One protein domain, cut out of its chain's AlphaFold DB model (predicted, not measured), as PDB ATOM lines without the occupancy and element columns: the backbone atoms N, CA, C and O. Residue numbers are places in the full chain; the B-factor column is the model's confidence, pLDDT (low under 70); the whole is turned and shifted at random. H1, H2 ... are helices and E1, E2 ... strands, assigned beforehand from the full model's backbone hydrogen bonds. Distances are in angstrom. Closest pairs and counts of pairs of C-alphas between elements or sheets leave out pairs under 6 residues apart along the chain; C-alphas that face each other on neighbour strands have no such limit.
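AT A GLANCE: This is residues 2 to 46 of the 417 residues of the protein "TonB-dependent receptor" of Pseudoalteromonas sp. NEC-BIFX-2020_002 (UniProt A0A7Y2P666). This is a long thin rod: a two-stranded hairpin of E1 and E2, with its loop at one end of the rod, runs on through two short helices, H1 and then H2, to a tail without a named element, residues 40 to 46, at the other end. The helices follow the hairpin along the length of the rod and do not cover it. The printed part has 45 residues, with two named strands and two named helices in the order E1, E2, H1, H2. The sheet has the order E1 - E2 and is antiparallel, and the class is mixed, helices and strands. The whole is extended, with a radius of gyration of the C-alphas of 14.5 A and spans of 46 by 17 by 13 A.

HOW THE PARTS SIT: Look first at the sheet, where E1, residues 6 to 10, and E2, residues 20 to 24, are antiparallel neighbours and form a hairpin, with 148 degrees between their N-to-C directions. C-alphas 6 and 24 face each other at 4.4 A, and at the other end of the pair C-alphas 10 and 20 face each other at 4.8 A. Between the strands you will find N 7 and O 23 within hydrogen-bond range at 2.8 A, and N 21 and O 9 at 2.9 A. From E2 a tight link of 1 residue leads to H1, residues 26 to 30, and another tight link of 1 residue leads on to H2, residues 32 to 39. H1 and H2 are close but not clearly touching; their closest C-alphas, those of Val 28 and Phe 35, are 6.4 A apart. E1 is apart from both helices, and E2 is apart from H2. In H1, 0 of 1 O i to N i+4 pairs is within hydrogen-bond range, beside 2 of 2 O i to N i+3 pairs; in H2, 3 of 4 O i to N i+4 pairs are.

IN THESE COORDINATES: Find C-alpha 6 at (184.027, 164.433, 140.687); from there E1 runs 12.7 A to C-alpha 10. E2 begins at C-alpha 20, at (190.228, 173.485, 145.317), and runs 13.1 A to C-alpha 24. H1 goes from Pro 26 to Asp 30, 7.4 A. H2 goes from Pro 32 to Ile 39, 11.1 A, and ends at C-alpha 39, at (181.204, 159.798, 128.493).

THE WHOLE: Look at Gly 15 and Leu 46 for the two C-alphas farthest apart, 46.3 A. The first and last printed C-alphas, those of Pro 2 and Leu 46, are 25.3 A apart. The printed part has no cut, and no link between its named elements is long; the link from E1 to E2, 9 residues, is short. The mean pLDDT of the printed part is 78.0, and residues 11 to 19, in that link, are under 70.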
ATOM      1  N   PRO A   2     178.488 162.413 134.971       71.56
ATOM      2  CA  PRO A   2     177.418 162.162 135.934       71.56
ATOM      3  C   PRO A   2     177.703 162.788 137.310       71.56
ATOM      4  O   PRO A   2     178.860 162.919 137.717       71.56
ATOM      5  N   ALA A   3     176.648 163.199 138.017       72.62
ATOM      6  CA  ALA A   3     176.770 163.748 139.366       72.62
ATOM      7  C   ALA A   3     177.379 162.707 140.325       72.62
ATOM      8  O   ALA A   3     177.031 161.529 140.259       72.62
ATOM      9  N   GLY A   4     178.287 163.142 141.204       77.81
ATOM     10  CA  GLY A   4     178.981 162.271 142.164       77.81
ATOM     11  C   GLY A   4     180.269 161.620 141.648       77.81
ATOM     12  O   GLY A   4     180.899 160.879 142.388       77.81
ATOM     13  N   TRP A   5     180.681 161.888 140.404       83.31
ATOM     14  CA  TRP A   5     181.931 161.344 139.849       83.31
ATOM     15  C   TRP A   5     183.154 162.214 140.092       83.31
ATOM     16  O   TRP A   5     184.270 161.766 139.864       83.31
ATOM     17  N   VAL A   6     182.953 163.467 140.488       83.31
ATOM     18  CA  VAL A   6     184.027 164.433 140.687       83.31
ATOM     19  C   VAL A   6     183.896 164.985 142.093       83.31
ATOM     20  O   VAL A   6     182.893 165.615 142.426       83.31
ATOM     21  N   ASN A   7     184.919 164.743 142.897       84.00
ATOM     22  CA  ASN A   7     185.030 165.238 144.253       84.00
ATOM     23  C   ASN A   7     185.906 166.489 144.252       84.00
ATOM     24  O   ASN A   7     186.981 166.520 143.652       84.00
ATOM     25  N   GLN A   8     185.444 167.529 144.939       85.12
ATOM     26  CA  GLN A   8     186.262 168.698 145.223       85.12
ATOM     27  C   GLN A   8     187.116 168.391 146.452       85.12
ATOM     28  O   GLN A   8     186.600 168.258 147.561       85.12
ATOM     29  N   VAL A   9     188.421 168.258 146.253       76.62
ATOM     30  CA  VAL A   9     189.395 168.076 147.325       76.62
ATOM     31  C   VAL A   9     190.005 169.433 147.648       76.62
ATOM     32  O   VAL A   9     190.547 170.116 146.778       76.62
ATOM     33  N   ASN A  10     189.896 169.828 148.912       77.12
ATOM     34  CA  ASN A  10     190.470 171.062 149.435       77.12
ATOM     35  C   ASN A  10     191.680 170.730 150.315       77.12
ATOM     36  O   ASN A  10     191.673 169.712 151.005       77.12
ATOM     37  N   GLY A  11     192.686 171.607 150.332       65.00
ATOM     38  CA  GLY A  11     193.769 171.539 151.319       65.00
ATOM     39  C   GLY A  11     194.813 170.445 151.075       65.00
ATOM     40  O   GLY A  11     195.317 169.865 152.033       65.00
ATOM     41  N   LEU A  12     195.155 170.155 149.815       59.00
ATOM     42  CA  LEU A  12     196.299 169.290 149.511       59.00
ATOM     43  C   LEU A  12     197.618 169.995 149.895       59.00
ATOM     44  O   LEU A  12     197.915 171.084 149.400       59.00
ATOM     45  N   GLY A  13     198.400 169.350 150.767       55.62
ATOM     46  CA  GLY A  13     199.732 169.778 151.212       55.62
ATOM     47  C   GLY A  13     199.766 170.533 152.559       55.62
ATOM     48  O   GLY A  13     198.776 171.154 152.950       55.62
ATOM     49  N   PRO A  14     200.914 170.529 153.271       51.78
ATOM     50  CA  PRO A  14     201.056 171.073 154.632       51.78
ATOM     51  C   PRO A  14     200.885 172.599 154.739       51.78
ATOM     52  O   PRO A  14     200.836 173.136 155.841       51.78
ATOM     53  N   GLY A  15     200.779 173.302 153.607       57.88
ATOM     54  CA  GLY A  15     200.566 174.748 153.546       57.88
ATOM     55  C   GLY A  15     199.139 175.180 153.219       57.88
ATOM     56  O   GLY A  15     198.922 176.382 153.096       57.88
ATOM     57  N   GLY A  16     198.187 174.250 153.034       55.69
ATOM     58  CA  GLY A  16     196.781 174.582 152.784       55.69
ATOM     59  C   GLY A  16     196.617 175.668 151.723       55.69
ATOM     60  O   GLY A  16     196.005 176.701 151.989       55.69
ATOM     61  N   SER A  17     197.219 175.475 150.542       52.75
ATOM     62  CA  SER A  17     196.983 176.397 149.430       52.75
ATOM     63  C   SER A  17     195.467 176.485 149.241       52.75
ATOM     64  O   SER A  17     194.804 175.454 149.152       52.75
ATOM     65  N   GLY A  18     194.889 177.687 149.282       59.47
ATOM     66  CA  GLY A  18     193.437 177.920 149.219       59.47
ATOM     67  C   GLY A  18     192.793 177.529 147.879       59.47
ATOM     68  O   GLY A  18     191.809 178.133 147.464       59.47
ATOM     69  N   HIS A  19     193.376 176.562 147.176       63.62
ATOM     70  CA  HIS A  19     192.969 176.040 145.894       63.62
ATOM     71  C   HIS A  19     192.198 174.735 146.085       63.62
ATOM     72  O   HIS A  19     192.628 173.804 146.768       63.62
ATOM     73  N   SER A  20     191.034 174.688 145.452       72.50
ATOM     74  CA  SER A  20     190.228 173.485 145.317       72.50
ATOM     75  C   SER A  20     190.631 172.730 144.061       72.50
ATOM     76  O   SER A  20     190.641 173.311 142.974       72.50
ATOM     77  N   PHE A  21     190.884 171.432 144.189       77.06
ATOM     78  CA  PHE A  21     191.101 170.547 143.050       77.06
ATOM     79  C   PHE A  21     189.870 169.681 142.830       77.06
ATOM     80  O   PHE A  21     189.288 169.160 143.776       77.06
ATOM     81  N   TYR A  22     189.477 169.513 141.575       83.19
ATOM     82  CA  TYR A  22     188.417 168.590 141.194       83.19
ATOM     83  C   TYR A  22     189.066 167.295 140.719       83.19
ATOM     84  O   TYR A  22     189.758 167.286 139.702       83.19
ATOM     85  N   LEU A  23     188.864 166.213 141.465       83.25
ATOM     86  CA  LEU A  23     189.407 164.894 141.156       83.25
ATOM     87  C   LEU A  23     188.265 163.928 140.864       83.25
ATOM     88  O   LEU A  23     187.214 163.995 141.498       83.25
ATOM     89  N   ILE A  24     188.470 163.025 139.906       84.69
ATOM     90  CA  ILE A  24     187.525 161.933 139.666       84.69
ATOM     91  C   ILE A  24     187.534 161.024 140.901       84.69
ATOM     92  O   ILE A  24     188.605 160.678 141.399       84.69
ATOM     93  N   ASP A  25     186.356 160.657 141.404       84.81
ATOM     94  CA  ASP A  25     186.233 159.670 142.473       84.81
ATOM     95  C   ASP A  25     186.819 158.337 141.977       84.81
ATOM     96  O   ASP A  25     186.320 157.792 140.988       84.81
ATOM     97  N   PRO A  26     187.865 157.789 142.620       84.75
ATOM     98  CA  PRO A  26     188.508 156.566 142.152       84.75
ATOM     99  C   PRO A  26     187.543 155.375 142.075       84.75
ATOM    100  O   PRO A  26     187.744 154.514 141.224       84.75
ATOM    101  N   LYS A  27     186.452 155.352 142.858       87.19
ATOM    102  CA  LYS A  27     185.422 154.296 142.788       87.19
ATOM    103  C   LYS A  27     184.677 154.266 141.460       87.19
ATOM    104  O   LYS A  27     184.123 153.245 141.069       87.19
ATOM    105  N   VAL A  28     184.664 155.375 140.725       85.31
ATOM    106  CA  VAL A  28     184.101 155.415 139.369       85.31
ATOM    107  C   VAL A  28     184.891 154.500 138.424       85.31
ATOM    108  O   VAL A  28     184.331 153.980 137.461       85.31
ATOM    109  N   MET A  29     186.171 154.257 138.718       85.44
ATOM    110  CA  MET A  29     187.029 153.345 137.962       85.44
ATOM    111  C   MET A  29     186.911 151.879 138.408       85.44
ATOM    112  O   MET A  29     187.560 151.035 137.794       85.44
ATOM    113  N   ASP A  30     186.067 151.547 139.397       89.94
ATOM    114  CA  ASP A  30     185.763 150.149 139.755       89.94
ATOM    115  C   ASP A  30     185.050 149.421 138.598       89.94
ATOM    116  O   ASP A  30     185.226 148.216 138.403       89.94
ATOM    117  N   ASP A  31     184.298 150.162 137.774       89.94
ATOM    118  CA  ASP A  31     183.811 149.711 136.468       89.94
ATOM    119  C   ASP A  31     184.282 150.670 135.360       89.94
ATOM    120  O   ASP A  31     183.552 151.581 134.941       89.94
ATOM    121  N   PRO A  32     185.489 150.443 134.807       87.12
ATOM    122  CA  PRO A  32     186.026 151.263 133.727       87.12
ATOM    123  C   PRO A  32     185.124 151.275 132.490       87.12
ATOM    124  O   PRO A  32     185.171 152.216 131.694       87.12
ATOM    125  N   MET A  33     184.303 150.232 132.298       87.44
ATOM    126  CA  MET A  33     183.443 150.136 131.129       87.44
ATOM    127  C   MET A  33     182.200 151.009 131.261       87.44
ATOM    128  O   MET A  33     181.830 151.687 130.298       87.44
ATOM    129  N   ALA A  34     181.581 151.028 132.441       87.94
ATOM    130  CA  ALA A  34     180.519 151.976 132.750       87.94
ATOM    131  C   ALA A  34     181.036 153.421 132.690       87.94
ATOM    132  O   ALA A  34     180.380 154.270 132.080       87.94
ATOM    133  N   PHE A  35     182.239 153.683 133.224       87.19
ATOM    134  CA  PHE A  35     182.891 154.994 133.142       87.19
ATOM    135  C   PHE A  35     183.018 155.493 131.698       87.19
ATOM    136  O   PHE A  35     182.485 156.549 131.344       87.19
ATOM    137  N   GLN A  36     183.676 154.705 130.841       86.75
ATOM    138  CA  GLN A  36     183.894 155.073 129.443       86.75
ATOM    139  C   GLN A  36     182.577 155.223 128.676       86.75
ATOM    140  O   GLN A  36     182.439 156.162 127.896       86.75
ATOM    141  N   ASN A  37     181.586 154.354 128.911       88.38
ATOM    142  CA  ASN A  37     180.293 154.428 128.224       88.38
ATOM    143  C   ASN A  37     179.419 155.607 128.659       88.38
ATOM    144  O   ASN A  37     178.589 156.049 127.868       88.38
ATOM    145  N   ALA A  38     179.585 156.136 129.871       86.38
ATOM    146  CA  ALA A  38     178.841 157.323 130.287       86.38
ATOM    147  C   ALA A  38     179.335 158.605 129.597       86.38
ATOM    148  O   ALA A  38     178.569 159.557 129.461       86.38
ATOM    149  N   ILE A  39     180.608 158.647 129.189       85.44
ATOM    150  CA  ILE A  39     181.204 159.798 128.493       85.44
ATOM    151  C   ILE A  39     181.134 159.596 126.973       85.44
ATOM    152  O   ILE A  39     180.755 160.508 126.242       85.44
ATOM    153  N   TYR A  40     181.456 158.388 126.506       84.62
ATOM    154  CA  TYR A  40     181.508 157.997 125.098       84.62
ATOM    155  C   TYR A  40     180.689 156.716 124.884       84.62
ATOM    156  O   TYR A  40     181.253 155.626 124.854       84.62
ATOM    157  N   PRO A  41     179.354 156.793 124.782       86.25
ATOM    158  CA  PRO A  41     178.508 155.607 124.685       86.25
ATOM    159  C   PRO A  41     178.791 154.787 123.421       86.25
ATOM    160  O   PRO A  41     179.088 155.326 122.357       86.25
ATOM    161  N   GLY A  42     178.638 153.465 123.533       84.75
ATOM    162  CA  GLY A  42     178.825 152.532 122.418       84.75
ATOM    163  C   GLY A  42     180.196 151.858 122.374       84.75
ATOM    164  O   GLY A  42     180.517 151.214 121.372       84.75
ATOM    165  N   ASN A  43     180.991 151.951 123.445       82.88
ATOM    166  CA  ASN A  43     182.236 151.201 123.536       82.88
ATOM    167  C   ASN A  43     181.960 149.699 123.513       82.88
ATOM    168  O   ASN A  43     181.056 149.187 124.178       82.88
ATOM    169  N   LYS A  44     182.804 148.980 122.779       80.38
ATOM    170  CA  LYS A  44     182.778 147.523 122.700       80.38
ATOM    171  C   LYS A  44     184.114 146.990 123.178       80.38
ATOM    172  O   LYS A  44     185.160 147.452 122.729       80.38
ATOM    173  N   ARG A  45     184.084 145.979 124.046       79.62
ATOM    174  CA  ARG A  45     185.291 145.219 124.374       79.62
ATOM    175  C   ARG A  45     185.711 144.431 123.143       79.62
ATOM    176  O   ARG A  45     184.923 143.662 122.595       79.62
ATOM    177  N   LEU A  46     186.948 144.633 122.710       74.94
ATOM    178  CA  LEU A  46     187.539 143.890 121.609       74.94
ATOM    179  C   LEU A  46     188.649 143.013 122.173       74.94
ATOM    180  O   LEU A  46     189.491 143.485 122.936       74.94
TER     181      LEU A  46